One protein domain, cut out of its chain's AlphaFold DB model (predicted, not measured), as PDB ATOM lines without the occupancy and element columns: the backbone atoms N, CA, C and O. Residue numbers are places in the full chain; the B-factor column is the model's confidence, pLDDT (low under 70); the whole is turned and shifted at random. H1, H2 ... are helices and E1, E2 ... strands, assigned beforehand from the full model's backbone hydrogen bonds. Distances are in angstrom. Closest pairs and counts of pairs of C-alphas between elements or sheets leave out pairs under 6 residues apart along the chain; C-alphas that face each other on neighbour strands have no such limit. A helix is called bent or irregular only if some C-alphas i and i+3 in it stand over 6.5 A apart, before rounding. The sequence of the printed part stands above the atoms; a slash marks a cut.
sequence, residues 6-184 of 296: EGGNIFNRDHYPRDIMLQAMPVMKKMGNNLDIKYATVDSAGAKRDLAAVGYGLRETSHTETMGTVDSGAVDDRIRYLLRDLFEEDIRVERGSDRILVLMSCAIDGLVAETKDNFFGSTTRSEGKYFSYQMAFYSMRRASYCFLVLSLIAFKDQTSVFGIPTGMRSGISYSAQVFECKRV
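Overview. This is residues 6 to 184 of the 296 residues of the protein "Bulb-type lectin domain-containing protein" of Schizophyllum commune (strain H4-8 / FGSC 9210) (UniProt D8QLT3). A long, twisted antiparallel sheet, with E5, E6, E7 and E2 side by side, makes the long axis; H3 and H4 cover one face, and the helical hairpin of H1 and H2 packs on it too, with H2 over the opposite face. The short strands E4 and E1 lie beside different parts of E5. The printed part has 179 residues with four named helices and seven named strands, in the order E1 H1 H2 E2 H3 E3 H4 E4 E5 E6 E7; the class is mixed, helices and strands. It is compact, with a radius of gyration of the C-alphas of 16.2 A, and elongated, spanning 49 by 30 by 27 A.

Along the chain. The sheet holds E7, residues 170 to 183, 42.7 A; E6, residues 144 to 156, 39.1 A; E2, residues 56 to 67, 35.6 A; E5, residues 128 to 139, 35.1 A; E4, residues 119 to 125; and E1, residues 10 to 12. C-alpha 10 is at (10.716, 26.657, -40.337) and C-alpha 183 at (14.324, 15.926, -51.962). The helices are H1, residues 18 to 33, 23.1 A; H2, residues 44 to 52; H3, residues 72 to 87, 22.3 A; and H4, residues 96 to 109, 19.9 A. E3, residues 91 to 93, pairs with no named strand. H1 has a kink of 32 degrees near residue 26 and is only just irregular: C-alphas 23 and 26 are 6.6 A apart.

Arrangement. E4, E5, E6 and E7 form a meander, each strand the antiparallel neighbour of the one before. N 122 and O 130 join E4 to E5 within hydrogen-bond range at 2.9 A, N 148 and O 135 E6 to E5 at 2.8 A, and N 151 and O 175 E6 to E7 at 2.8 A. E2 is antiparallel to E7, with N 61 and O 178 at 2.9 A. E1 is antiparallel to E5, with N 11 and O 138 at 2.9 A; it lies on the same side of E5 as E4, E6 on the other side. H3 and H4 are on the same face; they touch through residues 72 to 76 of H3 alone, closest at the C-alphas of Gly 73 and Ser 97, 4.8 A, at a steep tilt of 59 degrees. H2 is on the opposite face, over E2, at a height over the sheet of 8.2 A. H1 touches H2, closest at the C-alphas of Met 31 and Ala 47, 5.8 A. Every O i to N i+4 pair is within hydrogen-bond range in H2, H3 and H4, and 10 of 12 in H1.

Size, cuts and confidence. The C-alphas farthest apart, Asp 19 and Arg 169, are 50.4 A apart. The printed part has no cut. The link from E6 to E7, residues 157 to 169, is long. The mean pLDDT of the printed part is 87.7; residues 13 to 14, 38, 112 to 117 and 122 to 125 are under 70.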
ATOM      1  N   GLU A   6      10.382  26.065 -32.355       92.69
ATOM      2  CA  GLU A   6      10.573  27.500 -32.519       92.69
ATOM      3  C   GLU A   6      12.030  27.830 -32.865       92.69
ATOM      4  O   GLU A   6      12.933  26.999 -32.723       92.69
ATOM      5  N   GLY A   7      12.253  29.065 -33.314       91.31
ATOM      6  CA  GLY A   7      13.527  29.474 -33.897       91.31
ATOM      7  C   GLY A   7      13.688  29.001 -35.345       91.31
ATOM      8  O   GLY A   7      12.825  28.325 -35.906       91.31
ATOM      9  N   GLY A   8      14.797  29.403 -35.964       89.62
ATOM     10  CA  GLY A   8      15.097  29.115 -37.367       89.62
ATOM     11  C   GLY A   8      14.054  29.633 -38.368       89.62
ATOM     12  O   GLY A   8      13.174  30.432 -38.049       89.62
ATOM     13  N   ASN A   9      14.178  29.170 -39.612       92.31
ATOM     14  CA  ASN A   9      13.260  29.483 -40.704       92.31
ATOM     15  C   ASN A   9      12.466  28.228 -41.063       92.31
ATOM     16  O   ASN A   9      12.797  27.522 -42.019       92.31
ATOM     17  N   ILE A  10      11.438  27.931 -40.268       93.31
ATOM     18  CA  ILE A  10      10.716  26.657 -40.337       93.31
ATOM     19  C   ILE A  10       9.202  26.820 -40.496       93.31
ATOM     20  O   ILE A  10       8.615  27.812 -40.065       93.31
ATOM     21  N   PHE A  11       8.562  25.797 -41.061       91.62
ATOM     22  CA  PHE A  11       7.125  25.560 -40.927       91.62
ATOM     23  C   PHE A  11       6.892  24.379 -39.987       91.62
ATOM     24  O   PHE A  11       7.554  23.350 -40.103       91.62
ATOM     25  N   ASN A  12       5.937  24.518 -39.071       88.62
ATOM     26  CA  ASN A  12       5.505  23.442 -38.178       88.62
ATOM     27  C   ASN A  12       4.298  22.688 -38.760       88.62
ATOM     28  O   ASN A  12       3.642  23.176 -39.683       88.62
ATOM     29  N   ARG A  13       3.986  21.528 -38.162       67.88
ATOM     30  CA  ARG A  13       2.949  20.566 -38.583       67.88
ATOM     31  C   ARG A  13       1.609  21.163 -39.034       67.88
ATOM     32  O   ARG A  13       1.031  20.655 -39.989       67.88
ATOM     33  N   ASP A  14       1.162  22.247 -38.407       63.53
ATOM     34  CA  ASP A  14      -0.164  22.832 -38.651       63.53
ATOM     35  C   ASP A  14      -0.158  24.040 -39.603       63.53
ATOM     36  O   ASP A  14      -1.200  24.632 -39.872       63.53
ATOM     37  N   HIS A  15       1.011  24.421 -40.127       73.12
ATOM     38  CA  HIS A  15       1.187  25.637 -40.931       73.12
ATOM     39  C   HIS A  15       1.926  25.383 -42.251       73.12
ATOM     40  O   HIS A  15       2.521  26.299 -42.819       73.12
ATOM     41  N   TYR A  16       1.910  24.146 -42.753       82.38
ATOM     42  CA  TYR A  16       2.547  23.825 -44.023       82.38
ATOM     43  C   TYR A  16       1.759  24.390 -45.214       82.38
ATOM     44  O   TYR A  16       0.567  24.095 -45.360       82.38
ATOM     45  N   PRO A  17       2.414  25.130 -46.126       84.69
ATOM     46  CA  PRO A  17       1.838  25.433 -47.430       84.69
ATOM     47  C   PRO A  17       1.463  24.151 -48.188       84.69
ATOM     48  O   PRO A  17       2.083  23.100 -48.006       84.69
ATOM     49  N   ARG A  18       0.476  24.237 -49.088       83.50
ATOM     50  CA  ARG A  18      -0.027  23.086 -49.860       83.50
ATOM     51  C   ARG A  18       1.085  22.323 -50.588       83.50
ATOM     52  O   ARG A  18       1.101  21.095 -50.550       83.50
ATOM     53  N   ASP A  19       2.027  23.032 -51.200       80.69
ATOM     54  CA  ASP A  19       3.105  22.418 -51.990       80.69
ATOM     55  C   ASP A  19       4.134  21.693 -51.121       80.69
ATOM     56  O   ASP A  19       4.734  20.704 -51.550       80.69
ATOM     57  N   ILE A  20       4.303  22.150 -49.877       84.44
ATOM     58  CA  ILE A  20       5.054  21.431 -48.851       84.44
ATOM     59  C   ILE A  20       4.260  20.174 -48.492       84.44
ATOM     60  O   ILE A  20       4.742  19.074 -48.738       84.44
ATOM     61  N   MET A  21       2.993  20.287 -48.084       81.75
ATOM     62  CA  MET A  21       2.168  19.119 -47.731       81.75
ATOM     63  C   MET A  21       2.166  18.002 -48.783       81.75
ATOM     64  O   MET A  21       2.318  16.832 -48.429       81.75
ATOM     65  N   LEU A  22       2.045  18.342 -50.068       81.62
ATOM     66  CA  LEU A  22       2.083  17.362 -51.160       81.62
ATOM     67  C   LEU A  22       3.421  16.608 -51.231       81.62
ATOM     68  O   LEU A  22       3.436  15.404 -51.478       81.62
ATOM     69  N   GLN A  23       4.536  17.287 -50.953       81.06
ATOM     70  CA  GLN A  23       5.861  16.671 -50.850       81.06
ATOM     71  C   GLN A  23       6.078  15.931 -49.522       81.06
ATOM     72  O   GLN A  23       6.887  15.009 -49.469       81.06
ATOM     73  N   ALA A  24       5.369  16.302 -48.453       80.56
ATOM     74  CA  ALA A  24       5.477  15.656 -47.147       80.56
ATOM     75  C   ALA A  24       4.877  14.246 -47.154       80.56
ATOM     76  O   ALA A  24       5.432  13.337 -46.544       80.56
ATOM     77  N   MET A  25       3.741  14.046 -47.832       83.12
ATOM     78  CA  MET A  25       2.990  12.782 -47.808       83.12
ATOM     79  C   MET A  25       3.828  11.525 -48.117       83.12
ATOM     80  O   MET A  25       3.790  10.589 -47.310       83.12
ATOM     81  N   PRO A  26       4.596  11.452 -49.225       86.69
ATOM     82  CA  PRO A  26       5.417  10.275 -49.505       86.69
ATOM     83  C   PRO A  26       6.514  10.079 -48.454       86.69
ATOM     84  O   PRO A  26       6.744   8.949 -48.024       86.69
ATOM     85  N   VAL A  27       7.136  11.166 -47.991       90.62
ATOM     86  CA  VAL A  27       8.193  11.135 -46.971       90.62
ATOM     87  C   VAL A  27       7.650  10.605 -45.647       90.62
ATOM     88  O   VAL A  27       8.202   9.653 -45.103       90.62
ATOM     89  N   MET A  28       6.529  11.150 -45.166       85.81
ATOM     90  CA  MET A  28       5.869  10.707 -43.933       85.81
ATOM     91  C   MET A  28       5.495   9.226 -44.002       85.81
ATOM     92  O   MET A  28       5.721   8.493 -43.043       85.81
ATOM     93  N   LYS A  29       4.979   8.756 -45.146       89.12
ATOM     94  CA  LYS A  29       4.651   7.340 -45.340       89.12
ATOM     95  C   LYS A  29       5.895   6.451 -45.272       89.12
ATOM     96  O   LYS A  29       5.864   5.414 -44.617       89.12
ATOM     97  N   LYS A  30       6.988   6.839 -45.937       92.75
ATOM     98  CA  LYS A  30       8.242   6.072 -45.920       92.75
ATOM     99  C   LYS A  30       8.901   6.072 -44.545       92.75
ATOM    100  O   LYS A  30       9.280   5.007 -44.075       92.75
ATOM    101  N   MET A  31       8.973   7.218 -43.873       91.25
ATOM    102  CA  MET A  31       9.481   7.296 -42.500       91.25
ATOM    103  C   MET A  31       8.625   6.465 -41.541       91.25
ATOM    104  O   MET A  31       9.170   5.692 -40.761       91.25
ATOM    105  N   GLY A  32       7.296   6.535 -41.660       87.12
ATOM    106  CA  GLY A  32       6.371   5.738 -40.852       87.12
ATOM    107  C   GLY A  32       6.528   4.227 -41.045       87.12
ATOM    108  O   GLY A  32       6.479   3.487 -40.069       87.12
ATOM    109  N   ASN A  33       6.787   3.754 -42.269       89.94
ATOM    110  CA  ASN A  33       7.057   2.332 -42.531       89.94
ATOM    111  C   ASN A  33       8.339   1.823 -41.861       89.94
ATOM    112  O   ASN A  33       8.450   0.633 -41.578       89.94
ATOM    113  N   ASN A  34       9.311   2.712 -41.663       91.19
ATOM    114  CA  ASN A  34      10.600   2.392 -41.055       91.19
ATOM    115  C   ASN A  34      10.623   2.734 -39.562       91.19
ATOM    116  O   ASN A  34      11.672   2.668 -38.923       91.19
ATOM    117  N   LEU A  35       9.468   3.086 -38.998       86.50
ATOM    118  CA  LEU A  35       9.293   3.211 -37.570       86.50
ATOM    119  C   LEU A  35       9.147   1.821 -36.953       86.50
ATOM    120  O   LEU A  35       8.158   1.121 -37.174       86.50
ATOM    121  N   ASP A  36      10.117   1.434 -36.140       81.88
ATOM    122  CA  ASP A  36      10.052   0.197 -35.391       81.88
ATOM    123  C   ASP A  36       9.266   0.412 -34.096       81.88
ATOM    124  O   ASP A  36       9.779   0.915 -33.094       81.88
ATOM    125  N   ILE A  37       8.002  -0.011 -34.106       72.19
ATOM    126  CA  ILE A  37       7.146   0.035 -32.916       72.19
ATOM    127  C   ILE A  37       7.666  -0.912 -31.826       72.19
ATOM    128  O   ILE A  37       7.472  -0.618 -30.656       72.19
ATOM    129  N   LYS A  38       8.374  -2.002 -32.158       68.56
ATOM    130  CA  LYS A  38       8.950  -2.930 -31.167       68.56
ATOM    131  C   LYS A  38      10.127  -2.310 -30.419       68.56
ATOM    132  O   LYS A  38      10.315  -2.599 -29.240       68.56
ATOM    133  N   TYR A  39      10.922  -1.464 -31.062       70.44
ATOM    134  CA  TYR A  39      12.072  -0.827 -30.404       70.44
ATOM    135  C   TYR A  39      11.871   0.647 -30.088       70.44
ATOM    136  O   TYR A  39      12.725   1.253 -29.451       70.44
ATOM    137  N   ALA A  40      10.721   1.191 -30.473       78.56
ATOM    138  CA  ALA A  40      10.383   2.595 -30.348       78.56
ATOM    139  C   ALA A  40      11.378   3.529 -31.089       78.56
ATOM    140  O   ALA A  40      11.486   4.705 -30.766       78.56
ATOM    141  N   THR A  41      12.085   3.020 -32.102       82.38
ATOM    142  CA  THR A  41      13.155   3.706 -32.857       82.38
ATOM    143  C   THR A  41      12.873   3.681 -34.358       82.38
ATOM    144  O   THR A  41      11.935   3.029 -34.805       82.38
ATOM    145  N   VAL A  42      13.697   4.346 -35.168       88.12
ATOM    146  CA  VAL A  42      13.642   4.240 -36.640       88.12
ATOM    147  C   VAL A  42      14.729   3.291 -37.158       88.12
ATOM    148  O   VAL A  42      15.883   3.393 -36.738       88.12
ATOM    149  N   ASP A  43      14.384   2.405 -38.100       90.62
ATOM    150  CA  ASP A  43      15.359   1.696 -38.945       90.62
ATOM    151  C   ASP A  43      15.938   2.672 -39.978       90.62
ATOM    152  O   ASP A  43      15.413   2.848 -41.080       90.62
ATOM    153  N   SER A  44      17.048   3.311 -39.614       90.88
ATOM    154  CA  SER A  44      17.783   4.257 -40.456       90.88
ATOM    155  C   SER A  44      18.177   3.691 -41.821       90.88
ATOM    156  O   SER A  44      18.096   4.377 -42.845       90.88
ATOM    157  N   ALA A  45      18.599   2.424 -41.866       92.12
ATOM    158  CA  ALA A  45      19.050   1.800 -43.101       92.12
ATOM    159  C   ALA A  45      17.866   1.525 -44.037       92.12
ATOM    160  O   ALA A  45      17.970   1.761 -45.245       92.12
ATOM    161  N   GLY A  46      16.746   1.051 -43.486       94.62
ATOM    162  CA  GLY A  46      15.471   0.920 -44.187       94.62
ATOM    163  C   GLY A  46      14.959   2.258 -44.710       94.62
ATOM    164  O   GLY A  46      14.757   2.396 -45.920       94.62
ATOM    165  N   ALA A  47      14.875   3.267 -43.840       95.12
ATOM    166  CA  ALA A  47      14.396   4.605 -44.178       95.12
ATOM    167  C   ALA A  47      15.205   5.227 -45.322       95.12
ATOM    168  O   ALA A  47      14.631   5.739 -46.283       95.12
ATOM    169  N   LYS A  48      16.541   5.115 -45.278       95.81
ATOM    170  CA  LYS A  48      17.423   5.619 -46.338       95.81
ATOM    171  C   LYS A  48      17.140   4.967 -47.694       95.81
ATOM    172  O   LYS A  48      17.095   5.668 -48.703       95.81
ATOM    173  N   ARG A  49      16.943   3.643 -47.733       96.19
ATOM    174  CA  ARG A  49      16.610   2.919 -48.975       96.19
ATOM    175  C   ARG A  49      15.237   3.330 -49.508       96.19
ATOM    176  O   ARG A  49      15.095   3.618 -50.693       96.19
ATOM    177  N   ASP A  50      14.247   3.380 -48.626       96.81
ATOM    178  CA  ASP A  50      12.857   3.670 -48.972       96.81
ATOM    179  C   ASP A  50      12.636   5.105 -49.459       96.81
ATOM    180  O   ASP A  50      11.823   5.326 -50.361       96.81
ATOM    181  N   LEU A  51      13.355   6.068 -48.878       96.56
ATOM    182  CA  LEU A  51      13.348   7.469 -49.297       96.56
ATOM    183  C   LEU A  51      14.073   7.669 -50.629       96.56
ATOM    184  O   LEU A  51      13.561   8.375 -51.500       96.56
ATOM    185  N   ALA A  52      15.210   6.997 -50.837       96.25
ATOM    186  CA  ALA A  52      15.930   7.062 -52.108       96.25
ATOM    187  C   ALA A  52      15.058   6.583 -53.280       96.25
ATOM    188  O   ALA A  52      15.060   7.203 -54.342       96.25
ATOM    189  N   ALA A  53      14.235   5.549 -53.061       94.94
ATOM    190  CA  ALA A  53      13.291   5.034 -54.055       94.94
ATOM    191  C   ALA A  53      12.202   6.041 -54.477       94.94
ATOM    192  O   ALA A  53      11.554   5.842 -55.502       94.94
ATOM    193  N   VAL A  54      11.988   7.111 -53.705       92.38
ATOM    194  CA  VAL A  54      11.042   8.195 -54.018       92.38
ATOM    195  C   VAL A  54      11.739   9.543 -54.248       92.38
ATOM    196  O   VAL A  54      11.083  10.580 -54.239       92.38
ATOM    197  N   GLY A  55      13.059   9.542 -54.473       93.19
ATOM    198  CA  GLY A  55      13.822  10.741 -54.835       93.19
ATOM    199  C   GLY A  55      14.254  11.616 -53.654       93.19
ATOM    200  O   GLY A  55      14.454  12.820 -53.829       93.19
ATOM    201  N   TYR A  56      14.400  11.039 -52.458       95.31
ATOM    202  CA  TYR A  56      14.835  11.748 -51.252       95.31
ATOM    203  C   TYR A  56      16.145  11.183 -50.702       95.31
ATOM    204  O   TYR A  56      16.351   9.973 -50.637       95.31
ATOM    205  N   GLY A  57      17.026  12.081 -50.271       95.38
ATOM    206  CA  GLY A  57      18.167  11.758 -49.427       95.38
ATOM    207  C   GLY A  57      17.786  11.794 -47.948       95.38
ATOM    208  O   GLY A  57      16.879  12.526 -47.549       95.38
ATOM    209  N   LEU A  58      18.517  11.022 -47.144       96.69
ATOM    210  CA  LEU A  58      18.401  10.991 -45.689       96.69
ATOM    211  C   LEU A  58      19.765  11.296 -45.065       96.69
ATOM    212  O   LEU A  58      20.740  10.584 -45.334       96.69
ATOM    213  N   ARG A  59      19.820  12.332 -44.229       96.38
ATOM    214  CA  ARG A  59      20.894  12.533 -43.246       96.38
ATOM    215  C   ARG A  59      20.316  12.337 -41.854       96.38
ATOM    216  O   ARG A  59      19.139  12.600 -41.633       96.38
ATOM    217  N   GLU A  60      21.140  11.891 -40.922       96.12
ATOM    218  CA  GLU A  60      20.706  11.666 -39.552       96.12
ATOM    219  C   GLU A  60      21.800  12.023 -38.558       96.12
ATOM    220  O   GLU A  60      22.990  11.968 -38.869       96.12
ATOM    221  N   THR A  61      21.375  12.366 -37.351       96.44
ATOM    222  CA  THR A  61      22.227  12.449 -36.171       96.44
ATOM    223  C   THR A  61      21.442  11.923 -34.979       96.44
ATOM    224  O   THR A  61      20.209  11.953 -34.969       96.44
ATOM    225  N   SER A  62      22.131  11.388 -33.979       95.50
ATOM    226  CA  SER A  62      21.458  10.862 -32.798       95.50
ATOM    227  C   SER A  62      22.309  10.973 -31.549       95.50
ATOM    228  O   SER A  62      23.529  11.131 -31.602       95.50
ATOM    229  N   HIS A  63      21.642  10.883 -30.406       95.56
ATOM    230  CA  HIS A  63      22.287  10.804 -29.112       95.56
ATOM    231  C   HIS A  63      21.500   9.885 -28.191       95.56
ATOM    232  O   HIS A  63      20.272   9.908 -28.198       95.56
ATOM    233  N   THR A  64      22.207   9.084 -27.402       94.31
ATOM    234  CA  THR A  64      21.604   8.211 -26.394       94.31
ATOM    235  C   THR A  64      22.390   8.340 -25.102       94.31
ATOM    236  O   THR A  64      23.619   8.304 -25.123       94.31
ATOM    237  N   GLU A  65      21.682   8.482 -23.989       93.31
ATOM    238  CA  GLU A  65      22.285   8.719 -22.682       93.31
ATOM    239  C   GLU A  65      21.447   8.080 -21.572       93.31
ATOM    240  O   GLU A  65      20.229   7.926 -21.686       93.31
ATOM    241  N   THR A  66      22.133   7.676 -20.501       92.75
ATOM    242  CA  THR A  66      21.545   7.069 -19.304       92.75
ATOM    243  C   THR A  66      21.820   7.956 -18.099       92.75
ATOM    244  O   THR A  66      22.970   8.294 -17.827       92.75
ATOM    245  N   MET A  67      20.763   8.304 -17.369       91.25
ATOM    246  CA  MET A  67      20.792   9.269 -16.277       91.25
ATOM    247  C   MET A  67      20.273   8.632 -14.984       91.25
ATOM    248  O   MET A  67      19.249   7.945 -14.971       91.25
ATOM    249  N   GLY A  68      20.972   8.886 -13.875       88.44
ATOM    250  CA  GLY A  68      20.545   8.430 -12.544       88.44
ATOM    251  C   GLY A  68      19.388   9.252 -11.967       88.44
ATOM    252  O   GLY A  68      18.651   8.770 -11.111       88.44
ATOM    253  N   THR A  69      19.210  10.479 -12.457       86.88
ATOM    254  CA  THR A  69      18.126  11.398 -12.098       86.88
ATOM    255  C   THR A  69      17.574  12.055 -13.355       86.88
ATOM    256  O   THR A  69      18.291  12.212 -14.338       86.88
ATOM    257  N   VAL A  70      16.304  12.453 -13.321       89.88
ATOM    258  CA  VAL A  70      15.667  13.169 -14.430       89.88
ATOM    259  C   VAL A  70      16.298  14.554 -14.596       89.88
ATOM    260  O   VAL A  70      16.270  15.352 -13.662       89.88
ATOM    261  N   ASP A  71      16.815  14.837 -15.791       93.75
ATOM    262  CA  ASP A  71      17.296  16.158 -16.205       93.75
ATOM    263  C   ASP A  71      16.749  16.482 -17.603       93.75
ATOM    264  O   ASP A  71      17.356  16.180 -18.629       93.75
ATOM    265  N   SER A  72      15.545  17.054 -17.656       94.44
ATOM    266  CA  SER A  72      14.901  17.393 -18.929       94.44
ATOM    267  C   SER A  72      15.569  18.569 -19.646       94.44
ATOM    268  O   SER A  72      15.436  18.678 -20.864       94.44
ATOM    269  N   GLY A  73      16.302  19.424 -18.919       96.19
ATOM    270  CA  GLY A  73      17.047  20.541 -19.496       96.19
ATOM    271  C   GLY A  73      18.240  20.057 -20.312       96.19
ATOM    272  O   GLY A  73      18.416  20.487 -21.449       96.19
ATOM    273  N   ALA A  74      18.993  19.085 -19.788       95.31
ATOM    274  CA  ALA A  74      20.085  18.454 -20.527       95.31
ATOM    275  C   ALA A  74      19.605  17.788 -21.831       95.31
ATOM    276  O   ALA A  74      20.278  17.876 -22.862       95.31
ATOM    277  N   VAL A  75      18.421  17.163 -21.814       95.56
ATOM    278  CA  VAL A  75      17.822  16.562 -23.017       95.56
ATOM    279  C   VAL A  75      17.391  17.623 -24.031       95.56
ATOM    280  O   VAL A  75      17.652  17.450 -25.222       95.56
ATOM    281  N   ASP A  76      16.773  18.721 -23.586       95.94
ATOM    282  CA  ASP A  76      16.391  19.830 -24.472       95.94
ATOM    283  C   ASP A  76      17.619  20.450 -25.157       95.94
ATOM    284  O   ASP A  76      17.665  20.569 -26.385       95.94
ATOM    285  N   ASP A  77      18.667  20.740 -24.380       96.56
ATOM    286  CA  ASP A  77      19.937  21.251 -24.898       96.56
ATOM    287  C   ASP A  77      20.561  20.276 -25.901       96.56
ATOM    288  O   ASP A  77      21.021  20.683 -26.975       96.56
ATOM    289  N   ARG A  78      20.537  18.971 -25.603       97.44
ATOM    290  CA  ARG A  78      21.038  17.951 -26.525       97.44
ATOM    291  C   ARG A  78      20.265  17.951 -27.842       97.44
ATOM    292  O   ARG A  78      20.901  17.935 -28.896       97.44
ATOM    293  N   ILE A  79      18.933  17.984 -27.802       96.88
ATOM    294  CA  ILE A  79      18.085  18.035 -29.004       96.88
ATOM    295  C   ILE A  79      18.392  19.297 -29.813       96.88
ATOM    296  O   ILE A  79      18.599  19.209 -31.025       96.88
ATOM    297  N   ARG A  80      18.502  20.455 -29.155       96.06
ATOM    298  CA  ARG A  80      18.879  21.716 -29.802       96.06
ATOM    299  C   ARG A  80      20.232  21.617 -30.506       96.06
ATOM    300  O   ARG A  80      20.359  22.081 -31.637       96.06
ATOM    301  N   TYR A  81      21.237  20.993 -29.888       97.12
ATOM    302  CA  TYR A  81      22.541  20.800 -30.529       97.12
ATOM    303  C   TYR A  81      22.468  19.895 -31.758       97.12
ATOM    304  O   TYR A  81      23.067  20.237 -32.777       97.12
ATOM    305  N   LEU A  82      21.721  18.789 -31.685       97.56
ATOM    306  CA  LEU A  82      21.511  17.892 -32.827       97.56
ATOM    307  C   LEU A  82      20.830  18.624 -33.994       97.56
ATOM    308  O   LEU A  82      21.258  18.499 -35.140       97.56
ATOM    309  N   LEU A  83      19.801  19.426 -33.704       96.88
ATOM    310  CA  LEU A  83      19.094  20.229 -34.705       96.88
ATOM    311  C   LEU A  83      19.997  21.301 -35.319       96.88
ATOM    312  O   LEU A  83      20.039  21.429 -36.541       96.88
ATOM    313  N   ARG A  84      20.745  22.032 -34.487       95.50
ATOM    314  CA  ARG A  84      21.663  23.084 -34.937       95.50
ATOM    315  C   ARG A  84      22.752  22.547 -35.852       95.50
ATOM    316  O   ARG A  84      23.056  23.180 -36.856       95.50
ATOM    317  N   ASP A  85      23.333  21.408 -35.498       94.38
ATOM    318  CA  ASP A  85      24.377  20.770 -36.293       94.38
ATOM    319  C   ASP A  85      23.829  20.273 -37.639       94.38
ATOM    320  O   ASP A  85      24.388  20.569 -38.692       94.38
ATOM    321  N   LEU A  86      22.676  19.594 -37.625       95.56
ATOM    322  CA  LEU A  86      22.126  18.998 -38.839       95.56
ATOM    323  C   LEU A  86      21.529  20.038 -39.805       95.56
ATOM    324  O   LEU A  86      21.717  19.916 -41.018       95.56
ATOM    325  N   PHE A  87      20.816  21.046 -39.294       94.56
ATOM    326  CA  PHE A  87      20.092  22.037 -40.107       94.56
ATOM    327  C   PHE A  87      20.829  23.367 -40.276       94.56
ATOM    328  O   PHE A  87      20.379  24.196 -41.068       94.56
ATOM    329  N   GLU A  88      21.954  23.572 -39.584       92.88
ATOM    330  CA  GLU A  88      22.738  24.816 -39.617       92.88
ATOM    331  C   GLU A  88      21.904  26.056 -39.213       92.88
ATOM    332  O   GLU A  88      22.141  27.175 -39.676       92.88
ATOM    333  N   GLU A  89      20.901  25.854 -38.352       92.50
ATOM    334  CA  GLU A  89      19.996  26.880 -37.826       92.50
ATOM    335  C   GLU A  89      19.692  26.612 -36.351       92.50
ATOM    336  O   GLU A  89      19.594  25.466 -35.923       92.50
ATOM    337  N   ASP A  90      19.515  27.667 -35.558       93.88
ATOM    338  CA  ASP A  90      19.128  27.522 -34.155       93.88
ATOM    339  C   ASP A  90      17.627  27.217 -34.049       93.88
ATOM    340  O   ASP A  90      16.789  28.119 -34.117       93.88
ATOM    341  N   ILE A  91      17.303  25.928 -33.941       95.19
ATOM    342  CA  ILE A  91      15.942  25.393 -33.833       95.19
ATOM    343  C   ILE A  91      15.844  24.628 -32.517       95.19
ATOM    344  O   ILE A  91      16.721  23.828 -32.185       95.19
ATOM    345  N   ARG A  92      14.768  24.859 -31.766       93.00
ATOM    346  CA  ARG A  92      14.548  24.244 -30.452       93.00
ATOM    347  C   ARG A  92      13.098  23.837 -30.254       93.00
ATOM    348  O   ARG A  92      12.209  24.285 -30.978       93.00
ATOM    349  N   VAL A  93      12.864  22.989 -29.262       92.62
ATOM    350  CA  VAL A  93      11.515  22.631 -28.833       92.62
ATOM    351  C   VAL A  93      10.929  23.795 -28.032       92.62
ATOM    352  O   VAL A  93      11.543  24.290 -27.089       92.62
ATOM    353  N   GLU A  94       9.724  24.238 -28.382       92.12
ATOM    354  CA  GLU A  94       9.033  25.280 -27.624       92.12
ATOM    355  C   GLU A  94       8.703  24.756 -26.216       92.12
ATOM    356  O   GLU A  94       7.984  23.759 -26.073       92.12
ATOM    357  N   ARG A  95       9.221  25.443 -25.184       91.19
ATOM    358  CA  ARG A  95       9.170  25.021 -23.766       91.19
ATOM    359  C   ARG A  95       9.716  23.600 -23.548       91.19
ATOM    360  O   ARG A  95       9.116  22.809 -22.819       91.19
ATOM    361  N   GLY A  96      10.829  23.272 -24.205       90.25
ATOM    362  CA  GLY A  96      11.404  21.927 -24.244       90.25
ATOM    363  C   GLY A  96      11.571  21.263 -22.881       90.25
ATOM    364  O   GLY A  96      10.981  20.203 -22.670       90.25
ATOM    365  N   SER A  97      12.264  21.896 -21.929       93.25
ATOM    366  CA  SER A  97      12.487  21.327 -20.587       93.25
ATOM    367  C   SER A  97      11.194  20.908 -19.877       93.25
ATOM    368  O   SER A  97      11.126  19.808 -19.323       93.25
ATOM    369  N   ASP A  98      10.152  21.742 -19.924       91.94
ATOM    370  CA  ASP A  98       8.864  21.452 -19.278       91.94
ATOM    371  C   ASP A  98       8.159  20.280 -19.965       91.94
ATOM    372  O   ASP A  98       7.635  19.373 -19.315       91.94
ATOM    373  N   ARG A  99       8.146  20.276 -21.302       88.81
ATOM    374  CA  ARG A  99       7.450  19.247 -22.081       88.81
ATOM    375  C   ARG A  99       8.159  17.898 -22.008       88.81
ATOM    376  O   ARG A  99       7.497  16.872 -21.875       88.81
ATOM    377  N   ILE A 100       9.488  17.888 -22.057       91.38
ATOM    378  CA  ILE A 100      10.296  16.672 -21.937       91.38
ATOM    379  C   ILE A 100      10.163  16.082 -20.532       91.38
ATOM    380  O   ILE A 100      10.046  14.864 -20.409       91.38
ATOM    381  N   LEU A 101      10.089  16.915 -19.486       91.38
ATOM    382  CA  LEU A 101       9.830  16.438 -18.125       91.38
ATOM    383  C   LEU A 101       8.517  15.648 -18.048       91.38
ATOM    384  O   LEU A 101       8.495  14.555 -17.487       91.38
ATOM    385  N   VAL A 102       7.444  16.149 -18.673       88.38
ATOM    386  CA  VAL A 102       6.159  15.434 -18.744       88.38
ATOM    387  C   VAL A 102       6.314  14.078 -19.439       88.38
ATOM    388  O   VAL A 102       5.815  13.074 -18.931       88.38
ATOM    389  N   LEU A 103       7.032  14.018 -20.566       87.25
ATOM    390  CA  LEU A 103       7.281  12.755 -21.276       87.25
ATOM    391  C   LEU A 103       8.066  11.756 -20.413       87.25
ATOM    392  O   LEU A 103       7.749  10.567 -20.391       87.25
ATOM    393  N   MET A 104       9.071  12.241 -19.683       88.50
ATOM    394  CA  MET A 104       9.879  11.433 -18.772       88.50
ATOM    395  C   MET A 104       9.047  10.882 -17.613       88.50
ATOM    396  O   MET A 104       9.144   9.692 -17.315       88.50
ATOM    397  N   SER A 105       8.179  11.697 -17.008       87.31
ATOM    398  CA  SER A 105       7.229  11.233 -15.990       87.31
ATOM    399  C   SER A 105       6.293  10.158 -16.542       87.31
ATOM    400  O   SER A 105       6.123   9.119 -15.913       87.31
ATOM    401  N   CYS A 106       5.766  10.328 -17.760       82.12
ATOM    402  CA  CYS A 106       4.946   9.294 -18.393       82.12
ATOM    403  C   CYS A 106       5.696   7.965 -18.582       82.12
ATOM    404  O   CYS A 106       5.083   6.905 -18.441       82.12
ATOM    405  N   ALA A 107       6.995   8.011 -18.896       82.19
ATOM    406  CA  ALA A 107       7.821   6.814 -19.022       82.19
ATOM    407  C   ALA A 107       8.048   6.119 -17.671       82.19
ATOM    408  O   ALA A 107       7.981   4.893 -17.599       82.19
ATOM    409  N   ILE A 108       8.265   6.895 -16.605       84.25
ATOM    410  CA  ILE A 108       8.428   6.393 -15.231       84.25
ATOM    411  C   ILE A 108       7.141   5.732 -14.729       84.25
ATOM    412  O   ILE A 108       7.183   4.619 -14.208       84.25
ATOM    413  N   ASP A 109       5.999   6.386 -14.933       84.00
ATOM    414  CA  ASP A 109       4.706   5.922 -14.422       84.00
ATOM    415  C   ASP A 109       4.058   4.845 -15.317       84.00
ATOM    416  O   ASP A 109       3.032   4.258 -14.970       84.00
ATOM    417  N   GLY A 110       4.628   4.585 -16.499       75.06
ATOM    418  CA  GLY A 110       4.120   3.605 -17.459       75.06
ATOM    419  C   GLY A 110       2.819   4.011 -18.171       75.06
ATOM    420  O   GLY A 110       2.152   3.153 -18.761       75.06
ATOM    421  N   LEU A 111       2.458   5.300 -18.136       72.81
ATOM    422  CA  LEU A 111       1.113   5.826 -18.429       72.81
ATOM    423  C   LEU A 111       0.778   6.048 -19.914       72.81
ATOM    424  O   LEU A 111      -0.325   6.494 -20.227       72.81
ATOM    425  N   VAL A 112       1.680   5.755 -20.853       62.94
ATOM    426  CA  VAL A 112       1.386   5.965 -22.282       62.94
ATOM    427  C   VAL A 112       0.648   4.748 -22.857       62.94
ATOM    428  O   VAL A 112       1.136   3.608 -22.797       62.94
ATOM    429  N   ALA A 113      -0.543   4.991 -23.411       57.59
ATOM    430  CA  ALA A 113      -1.286   4.018 -24.212       57.59
ATOM    431  C   ALA A 113      -0.504   3.681 -25.498       57.59
ATOM    432  O   ALA A 113       0.150   4.552 -26.063       57.59
ATOM    433  N   GLU A 114      -0.562   2.426 -25.956       57.41
ATOM    434  CA  GLU A 114       0.352   1.894 -26.987       57.41
ATOM    435  C   GLU A 114       0.325   2.648 -28.320       57.41
ATOM    436  O   GLU A 114       1.352   2.707 -28.992       57.41
ATOM    437  N   THR A 115      -0.803   3.262 -28.689       55.91
ATOM    438  CA  THR A 115      -0.904   4.123 -29.873       55.91
ATOM    439  C   THR A 115      -1.939   5.225 -29.654       55.91
ATOM    440  O   THR A 115      -3.136   4.962 -29.534       55.91
ATOM    441  N   LYS A 116      -1.489   6.483 -29.602       57.75
ATOM    442  CA  LYS A 116      -2.364   7.649 -29.775       57.75
ATOM    443  C   LYS A 116      -1.546   8.858 -30.226       57.75
ATOM    444  O   LYS A 116      -0.547   9.204 -29.601       57.75
ATOM    445  N   ASP A 117      -2.007   9.524 -31.279       68.19
ATOM    446  CA  ASP A 117      -1.406  10.749 -31.814       68.19
ATOM    447  C   ASP A 117       0.087  10.572 -32.170       68.19
ATOM    448  O   ASP A 117       0.426   9.773 -33.040       68.19
ATOM    449  N   ASN A 118       0.980  11.310 -31.506       72.75
ATOM    450  CA  ASN A 118       2.433  11.279 -31.718       72.75
ATOM    451  C   ASN A 118       3.161  10.243 -30.852       72.75
ATOM    452  O   ASN A 118       4.392  10.203 -30.866       72.75
ATOM    453  N   PHE A 119       2.415   9.450 -30.079       74.25
ATOM    454  CA  PHE A 119       2.954   8.460 -29.161       74.25
ATOM    455  C   PHE A 119       2.820   7.044 -29.701       74.25
ATOM    456  O   PHE A 119       1.763   6.632 -30.190       74.25
ATOM    457  N   PHE A 120       3.886   6.281 -29.499       76.69
ATOM    458  CA  PHE A 120       3.911   4.840 -29.686       76.69
ATOM    459  C   PHE A 120       4.806   4.220 -28.611       76.69
ATOM    460  O   PHE A 120       5.783   4.831 -28.167       76.69
ATOM    461  N   GLY A 121       4.437   3.031 -28.142       72.44
ATOM    462  CA  GLY A 121       5.160   2.340 -27.078       72.44
ATOM    463  C   GLY A 121       5.415   0.875 -27.393       72.44
ATOM    464  O   GLY A 121       4.739   0.284 -28.231       72.44
ATOM    465  N   SER A 122       6.377   0.290 -26.680       69.88
ATOM    466  CA  SER A 122       6.727  -1.126 -26.780       69.88
ATOM    467  C   SER A 122       6.950  -1.772 -25.425       69.88
ATOM    468  O   SER A 122       7.584  -1.189 -24.547       69.88
ATOM    469  N   THR A 123       6.514  -3.022 -25.291       67.00
ATOM    470  CA  THR A 123       6.817  -3.914 -24.162       67.00
ATOM    471  C   THR A 123       7.808  -5.027 -24.530       67.00
ATOM    472  O   THR A 123       8.076  -5.905 -23.716       67.00
ATOM    473  N   THR A 124       8.372  -5.030 -25.744       62.78
ATOM    474  CA  THR A 124       9.097  -6.197 -26.284       62.78
ATOM    475  C   THR A 124      10.563  -6.322 -25.855       62.78
ATOM    476  O   THR A 124      11.273  -7.177 -26.382       62.78
ATOM    477  N   ARG A 125      11.060  -5.482 -24.937       69.19
ATOM    478  CA  ARG A 125      12.438  -5.555 -24.424       69.19
ATOM    479  C   ARG A 125      12.460  -5.920 -22.944       69.19
ATOM    480  O   ARG A 125      11.631  -5.463 -22.168       69.19
ATOM    481  N   SER A 126      13.470  -6.700 -22.557       70.62
ATOM    482  CA  SER A 126      13.733  -7.079 -21.161       70.62
ATOM    483  C   SER A 126      14.059  -5.887 -20.260       70.62
ATOM    484  O   SER A 126      13.934  -5.989 -19.045       70.62
ATOM    485  N   GLU A 127      14.478  -4.774 -20.862       76.75
ATOM    486  CA  GLU A 127      14.948  -3.580 -20.163       76.75
ATOM    487  C   GLU A 127      13.808  -2.766 -19.529       76.75
ATOM    488  O   GLU A 127      14.040  -2.020 -18.578       76.75
ATOM    489  N   GLY A 128      12.579  -2.926 -20.033       75.56
ATOM    490  CA  GLY A 128      11.398  -2.191 -19.588       75.56
ATOM    491  C   GLY A 128      10.498  -1.761 -20.747       75.56
ATOM    492  O   GLY A 128      10.702  -2.147 -21.901       75.56
ATOM    493  N   LYS A 129       9.478  -0.957 -20.428       78.31
ATOM    494  CA  LYS A 129       8.546  -0.411 -21.420       78.31
ATOM    495  C   LYS A 129       9.147   0.850 -22.044       78.31
ATOM    496  O   LYS A 129       9.484   1.798 -21.340       78.31
ATOM    497  N   TYR A 130       9.274   0.834 -23.364       79.12
ATOM    498  CA  TYR A 130       9.769   1.951 -24.157       79.12
ATOM    499  C   TYR A 130       8.617   2.828 -24.619       79.12
ATOM    500  O   TYR A 130       7.556   2.321 -24.994       79.12
ATOM    501  N   PHE A 131       8.854   4.134 -24.652       80.19
ATOM    502  CA  PHE A 131       7.897   5.115 -25.142       80.19
ATOM    503  C   PHE A 131       8.596   6.118 -26.029       80.19
ATOM    504  O   PHE A 131       9.651   6.624 -25.656       80.19
ATOM    505  N   SER A 132       7.981   6.444 -27.158       84.75
ATOM    506  CA  SER A 132       8.547   7.411 -28.082       84.75
ATOM    507  C   SER A 132       7.540   8.456 -28.502       84.75
ATOM    508  O   SER A 132       6.347   8.183 -28.658       84.75
ATOM    509  N   TYR A 133       8.057   9.664 -28.691       87.75
ATOM    510  CA  TYR A 133       7.325  10.810 -29.189       87.75
ATOM    511  C   TYR A 133       7.932  11.281 -30.512       87.75
ATOM    512  O   TYR A 133       9.152  11.416 -30.632       87.75
ATOM    513  N   GLN A 134       7.077  11.552 -31.498       87.69
ATOM    514  CA  GLN A 134       7.479  12.075 -32.804       87.69
ATOM    515  C   GLN A 134       7.136  13.549 -32.991       87.69
ATOM    516  O   GLN A 134       6.014  13.986 -32.736       87.69
ATOM    517  N   MET A 135       8.088  14.298 -33.539       87.81
ATOM    518  CA  MET A 135       7.907  15.683 -33.968       87.81
ATOM    519  C   MET A 135       8.432  15.872 -35.388       87.81
ATOM    520  O   MET A 135       9.375  15.199 -35.797       87.81
ATOM    521  N   ALA A 136       7.860  16.825 -36.124       90.44
ATOM    522  CA  ALA A 136       8.354  17.190 -37.444       90.44
ATOM    523  C   ALA A 136       8.190  18.688 -37.730       90.44
ATOM    524  O   ALA A 136       7.223  19.310 -37.289       90.44
ATOM    525  N   PHE A 137       9.121  19.228 -38.513       92.88
ATOM    526  CA  PHE A 137       9.049  20.557 -39.123       92.88
ATOM    527  C   PHE A 137       9.615  20.500 -40.547       92.88
ATOM    528  O   PHE A 137      10.273  19.533 -40.928       92.88
ATOM    529  N   TYR A 138       9.405  21.553 -41.331       93.69
ATOM    530  CA  TYR A 138      10.083  21.770 -42.610       93.69
ATOM    531  C   TYR A 138      11.031  22.964 -42.494       93.69
ATOM    532  O   TYR A 138      10.584  24.036 -42.093       93.69
ATOM    533  N   SER A 139      12.313  22.807 -42.839       94.00
ATOM    534  CA  SER A 139      13.266  23.927 -42.909       94.00
ATOM    535  C   SER A 139      13.211  24.574 -44.287       94.00
ATOM    536  O   SER A 139      13.479  23.930 -45.302       94.00
ATOM    537  N   MET A 140      12.915  25.875 -44.318       93.38
ATOM    538  CA  MET A 140      12.957  26.675 -45.542       93.38
ATOM    539  C   MET A 140      14.386  26.784 -46.082       93.38
ATOM    540  O   MET A 140      14.588  26.626 -47.284       93.38
ATOM    541  N   ARG A 141      15.383  26.968 -45.203       91.06
ATOM    542  CA  ARG A 141      16.802  27.083 -45.583       91.06
ATOM    543  C   ARG A 141      17.335  25.810 -46.229       91.06
ATOM    544  O   ARG A 141      18.032  25.873 -47.240       91.06
ATOM    545  N   ARG A 142      17.041  24.657 -45.626       91.19
ATOM    546  CA  ARG A 142      17.530  23.353 -46.097       91.19
ATOM    547  C   ARG A 142      16.659  22.742 -47.196       91.19
ATOM    548  O   ARG A 142      17.098  21.800 -47.855       91.19
ATOM    549  N   ALA A 143      15.450  23.275 -47.386       91.75
ATOM    550  CA  ALA A 143      14.409  22.714 -48.243       91.75
ATOM    551  C   ALA A 143      14.158  21.221 -47.952       91.75
ATOM    552  O   ALA A 143      14.143  20.370 -48.845       91.75
ATOM    553  N   SER A 144      14.033  20.891 -46.665       93.31
ATOM    554  CA  SER A 144      13.995  19.516 -46.172       93.31
ATOM    555  C   SER A 144      13.074  19.366 -44.962       93.31
ATOM    556  O   SER A 144      12.827  20.316 -44.213       93.31
ATOM    557  N   TYR A 145      12.556  18.153 -44.771       93.69
ATOM    558  CA  TYR A 145      11.790  17.792 -43.580       93.69
ATOM    559  C   TYR A 145      12.712  17.321 -42.470       93.69
ATOM    560  O   TYR A 145      13.610  16.515 -42.708       93.69
ATOM    561  N   CYS A 146      12.423  17.758 -41.253       94.25
ATOM    562  CA  CYS A 146      12.947  17.167 -40.040       94.25
ATOM    563  C   CYS A 146      11.944  16.169 -39.467       94.25
ATOM    564  O   CYS A 146      10.762  16.493 -39.345       94.25
ATOM    565  N   PHE A 147      12.433  15.004 -39.051       92.38
ATOM    566  CA  PHE A 147      11.729  14.104 -38.145       92.38
ATOM    567  C   PHE A 147      12.592  13.911 -36.903       92.38
ATOM    568  O   PHE A 147      13.734  13.474 -37.003       92.38
ATOM    569  N   LEU A 148      12.045  14.231 -35.738       92.75
ATOM    570  CA  LEU A 148      12.645  13.940 -34.443       92.75
ATOM    571  C   LEU A 148      11.861  12.797 -33.803       92.75
ATOM    572  O   LEU A 148      10.642  12.893 -33.645       92.75
ATOM    573  N   VAL A 149      12.572  11.744 -33.411       92.12
ATOM    574  CA  VAL A 149      12.046  10.647 -32.598       92.12
ATOM    575  C   VAL A 149      12.767  10.669 -31.260       92.12
ATOM    576  O   VAL A 149      13.970  10.414 -31.195       92.12
ATOM    577  N   LEU A 150      12.037  11.007 -30.199       92.19
ATOM    578  CA  LEU A 150      12.541  10.985 -28.832       92.19
ATOM    579  C   LEU A 150      11.998   9.747 -28.124       92.19
ATOM    580  O   LEU A 150      10.804   9.679 -27.850       92.19
ATOM    581  N   SER A 151      12.886   8.805 -27.832       90.31
ATOM    582  CA  SER A 151      12.594   7.551 -27.138       90.31
ATOM    583  C   SER A 151      13.034   7.641 -25.687       90.31
ATOM    584  O   SER A 151      14.116   8.148 -25.408       90.31
ATOM    585  N   LEU A 152      12.220   7.136 -24.767       89.31
ATOM    586  CA  LEU A 152      12.408   7.226 -23.324       89.31
ATOM    587  C   LEU A 152      12.103   5.877 -22.674       89.31
ATOM    588  O   LEU A 152      11.142   5.196 -23.042       89.31
ATOM    589  N   ILE A 153      12.904   5.513 -21.677       88.56
ATOM    590  CA  ILE A 153      12.683   4.329 -20.847       88.56
ATOM    591  C   ILE A 153      13.140   4.598 -19.418       88.56
ATOM    592  O   ILE A 153      14.270   5.023 -19.179       88.56
ATOM    593  N   ALA A 154      12.265   4.309 -18.459       89.69
ATOM    594  CA  ALA A 154      12.662   4.121 -17.074       89.69
ATOM    595  C   ALA A 154      13.037   2.650 -16.870       89.69
ATOM    596  O   ALA A 154      12.303   1.754 -17.293       89.69
ATOM    597  N   PHE A 155      14.175   2.395 -16.233       88.81
ATOM    598  CA  PHE A 155      14.704   1.045 -16.064       88.81
ATOM    599  C   PHE A 155      15.035   0.748 -14.605       88.81
ATOM    600  O   PHE A 155      15.305   1.644 -13.799       88.81
ATOM    601  N   LYS A 156      15.046  -0.545 -14.278       90.31
ATOM    602  CA  LYS A 156      15.443  -1.062 -12.971       90.31
ATOM    603  C   LYS A 156      16.182  -2.387 -13.116       90.31
ATOM    604  O   LYS A 156      15.764  -3.245 -13.889       90.31
ATOM    605  N   ASP A 157      17.261  -2.516 -12.354       91.00
ATOM    606  CA  ASP A 157      18.159  -3.662 -12.251       91.00
ATOM    607  C   ASP A 157      18.591  -4.194 -13.632       91.00
ATOM    608  O   ASP A 157      18.659  -5.399 -13.865       91.00
ATOM    609  N   GLN A 158      18.873  -3.268 -14.557       90.12
ATOM    610  CA  GLN A 158      19.336  -3.577 -15.907       90.12
ATOM    611  C   GLN A 158      20.851  -3.470 -16.008       90.12
ATOM    612  O   GLN A 158      21.457  -2.543 -15.479       90.12
ATOM    613  N   THR A 159      21.457  -4.404 -16.734       89.00
ATOM    614  CA  THR A 159      22.894  -4.387 -17.044       89.00
ATOM    615  C   THR A 159      23.211  -3.534 -18.271       89.00
ATOM    616  O   THR A 159      24.340  -3.065 -18.415       89.00
ATOM    617  N   SER A 160      22.223  -3.294 -19.138       88.56
ATOM    618  CA  SER A 160      22.296  -2.378 -20.275       88.56
ATOM    619  C   SER A 160      20.937  -1.754 -20.580       88.56
ATOM    620  O   SER A 160      19.906  -2.363 -20.310       88.56
ATOM    621  N   VAL A 161      20.939  -0.561 -21.172       87.62
ATOM    622  CA  VAL A 161      19.736   0.121 -21.671       87.62
ATOM    623  C   VAL A 161      20.058   0.741 -23.023       87.62
ATOM    624  O   VAL A 161      21.116   1.349 -23.176       87.62
ATOM    625  N   PHE A 162      19.197   0.552 -24.028       85.12
ATOM    626  CA  PHE A 162      19.515   0.892 -25.428       85.12
ATOM    627  C   PHE A 162      20.825   0.240 -25.930       85.12
ATOM    628  O   PHE A 162      21.498   0.770 -26.811       85.12
ATOM    629  N   GLY A 163      21.208  -0.914 -25.373       82.88
ATOM    630  CA  GLY A 163      22.490  -1.563 -25.680       82.88
ATOM    631  C   GLY A 163      23.722  -0.876 -25.074       82.88
ATOM    632  O   GLY A 163      24.843  -1.304 -25.341       82.88
ATOM    633  N   ILE A 164      23.538   0.156 -24.243       83.50
ATOM    634  CA  ILE A 164      24.608   0.821 -23.495       83.50
ATOM    635  C   ILE A 164      24.695   0.174 -22.107       83.50
ATOM    636  O   ILE A 164      23.705   0.212 -21.373       83.50
ATOM    637  N   PRO A 165      25.839  -0.419 -21.714       89.19
ATOM    638  CA  PRO A 165      26.020  -0.948 -20.367       89.19
ATOM    639  C   PRO A 165      25.807   0.129 -19.300       89.19
ATOM    640  O   PRO A 165      26.279   1.255 -19.448       89.19
ATOM    641  N   THR A 166      25.140  -0.223 -18.203       87.00
ATOM    642  CA  THR A 166      24.929   0.692 -17.077       87.00
ATOM    643  C   THR A 166      25.311   0.042 -15.752       87.00
ATOM    644  O   THR A 166      25.068  -1.139 -15.521       87.00
ATOM    645  N   GLY A 167      25.937   0.831 -14.873       87.75
ATOM    646  CA  GLY A 167      26.227   0.452 -13.485       87.75
ATOM    647  C   GLY A 167      25.129   0.867 -12.499       87.75
ATOM    648  O   GLY A 167      25.295   0.704 -11.290       87.75
ATOM    649  N   MET A 168      24.034   1.458 -12.986       89.94
ATOM    650  CA  MET A 168      22.960   1.998 -12.153       89.94
ATOM    651  C   MET A 168      21.910   0.929 -11.843       89.94
ATOM    652  O   MET A 168      21.465   0.208 -12.731       89.94
ATOM    653  N   ARG A 169      21.440   0.880 -10.589       90.50
ATOM    654  CA  ARG A 169      20.308   0.014 -10.202       90.50
ATOM    655  C   ARG A 169      18.981   0.478 -10.787       90.50
ATOM    656  O   ARG A 169      18.087  -0.327 -10.987       90.50
ATOM    657  N   SER A 170      18.818   1.768 -11.025       91.50
ATOM    658  CA  SER A 170      17.633   2.328 -11.664       91.50
ATOM    659  C   SER A 170      17.970   3.687 -12.243       91.50
ATOM    660  O   SER A 170      18.896   4.344 -11.766       91.50
ATOM    661  N   GLY A 171      17.194   4.119 -13.222       91.81
ATOM    662  CA  GLY A 171      17.359   5.428 -13.829       91.81
ATOM    663  C   GLY A 171      16.401   5.630 -14.988       91.81
ATOM    664  O   GLY A 171      15.445   4.872 -15.175       91.81
ATOM    665  N   ILE A 172      16.691   6.658 -15.771       90.81
ATOM    666  CA  ILE A 172      16.003   6.956 -17.018       90.81
ATOM    667  C   ILE A 172      17.034   7.063 -18.137       90.81
ATOM    668  O   ILE A 172      18.087   7.676 -17.969       90.81
ATOM    669  N   SER A 173      16.734   6.473 -19.284       91.94
ATOM    670  CA  SER A 173      17.538   6.623 -20.490       91.94
ATOM    671  C   SER A 173      16.688   7.216 -21.598       91.94
ATOM    672  O   SER A 173      15.482   6.965 -21.675       91.94
ATOM    673  N   TYR A 174      17.327   7.983 -22.474       92.50
ATOM    674  CA  TYR A 174      16.690   8.503 -23.674       92.50
ATOM    675  C   TYR A 174      17.540   8.244 -24.909       92.50
ATOM    676  O   TYR A 174      18.763   8.150 -24.823       92.50
ATOM    677  N   SER A 175      16.873   8.169 -26.056       92.75
ATOM    678  CA  SER A 175      17.486   8.192 -27.377       92.75
ATOM    679  C   SER A 175      16.781   9.244 -28.229       92.75
ATOM    680  O   SER A 175      15.579   9.143 -28.473       92.75
ATOM    681  N   ALA A 176      17.511  10.272 -28.649       94.44
ATOM    682  CA  ALA A 176      17.036  11.295 -29.571       94.44
ATOM    683  C   ALA A 176      17.615  11.013 -30.959       94.44
ATOM    684  O   ALA A 176      18.830  11.077 -31.141       94.44
ATOM    685  N   GLN A 177      16.758  10.716 -31.934       94.56
ATOM    686  CA  GLN A 177      17.140  10.541 -33.335       94.56
ATOM    687  C   GLN A 177      16.551  11.683 -34.169       94.56
ATOM    688  O   GLN A 177      15.341  11.906 -34.145       94.56
ATOM    689  N   VAL A 178      17.398  12.405 -34.901       96.25
ATOM    690  CA  VAL A 178      17.010  13.514 -35.780       96.25
ATOM    691  C   VAL A 178      17.330  13.134 -37.218       96.25
ATOM    692  O   VAL A 178      18.472  12.816 -37.541       96.25
ATOM    693  N   PHE A 179      16.328  13.221 -38.086       96.38
ATOM    694  CA  PHE A 179      16.410  12.850 -39.492       96.38
ATOM    695  C   PHE A 179      16.102  14.052 -40.378       96.38
ATOM    696  O   PHE A 179      15.041  14.658 -40.250       96.38
ATOM    697  N   GLU A 180      16.985  14.356 -41.324       96.38
ATOM    698  CA  GLU A 180      16.734  15.307 -42.403       96.38
ATOM    699  C   GLU A 180      16.416  14.549 -43.697       96.38
ATOM    700  O   GLU A 180      17.279  13.890 -44.282       96.38
ATOM    701  N   CYS A 181      15.180  14.692 -44.170       95.69
ATOM    702  CA  CYS A 181      14.710  14.154 -45.442       95.69
ATOM    703  C   CYS A 181      14.670  15.279 -46.487       95.69
ATOM    704  O   CYS A 181      13.739  16.091 -46.498       95.69
ATOM    705  N   LYS A 182      15.668  15.335 -47.376       93.75
ATOM    706  CA  LYS A 182      15.775  16.353 -48.442       93.75
ATOM    707  C   LYS A 182      15.437  15.727 -49.790       93.75
ATOM    708  O   LYS A 182      15.982  14.679 -50.134       93.75
ATOM    709  N   ARG A 183      14.563  16.361 -50.577       93.12
ATOM    710  CA  ARG A 183      14.324  15.926 -51.962       93.12
ATOM    711  C   ARG A 183      15.587  16.188 -52.782       93.12
ATOM    712  O   ARG A 183      16.135  17.281 -52.702       93.12
ATOM    713  N   VAL A 184      16.039  15.205 -53.564       93.38
ATOM    714  CA  VAL A 184      17.282  15.316 -54.356       93.38
ATOM    715  C   VAL A 184      17.196  16.472 -55.355       93.38
ATOM    716  O   VAL A 184      18.163  17.206 -55.522       93.38
TER     717      VAL A 184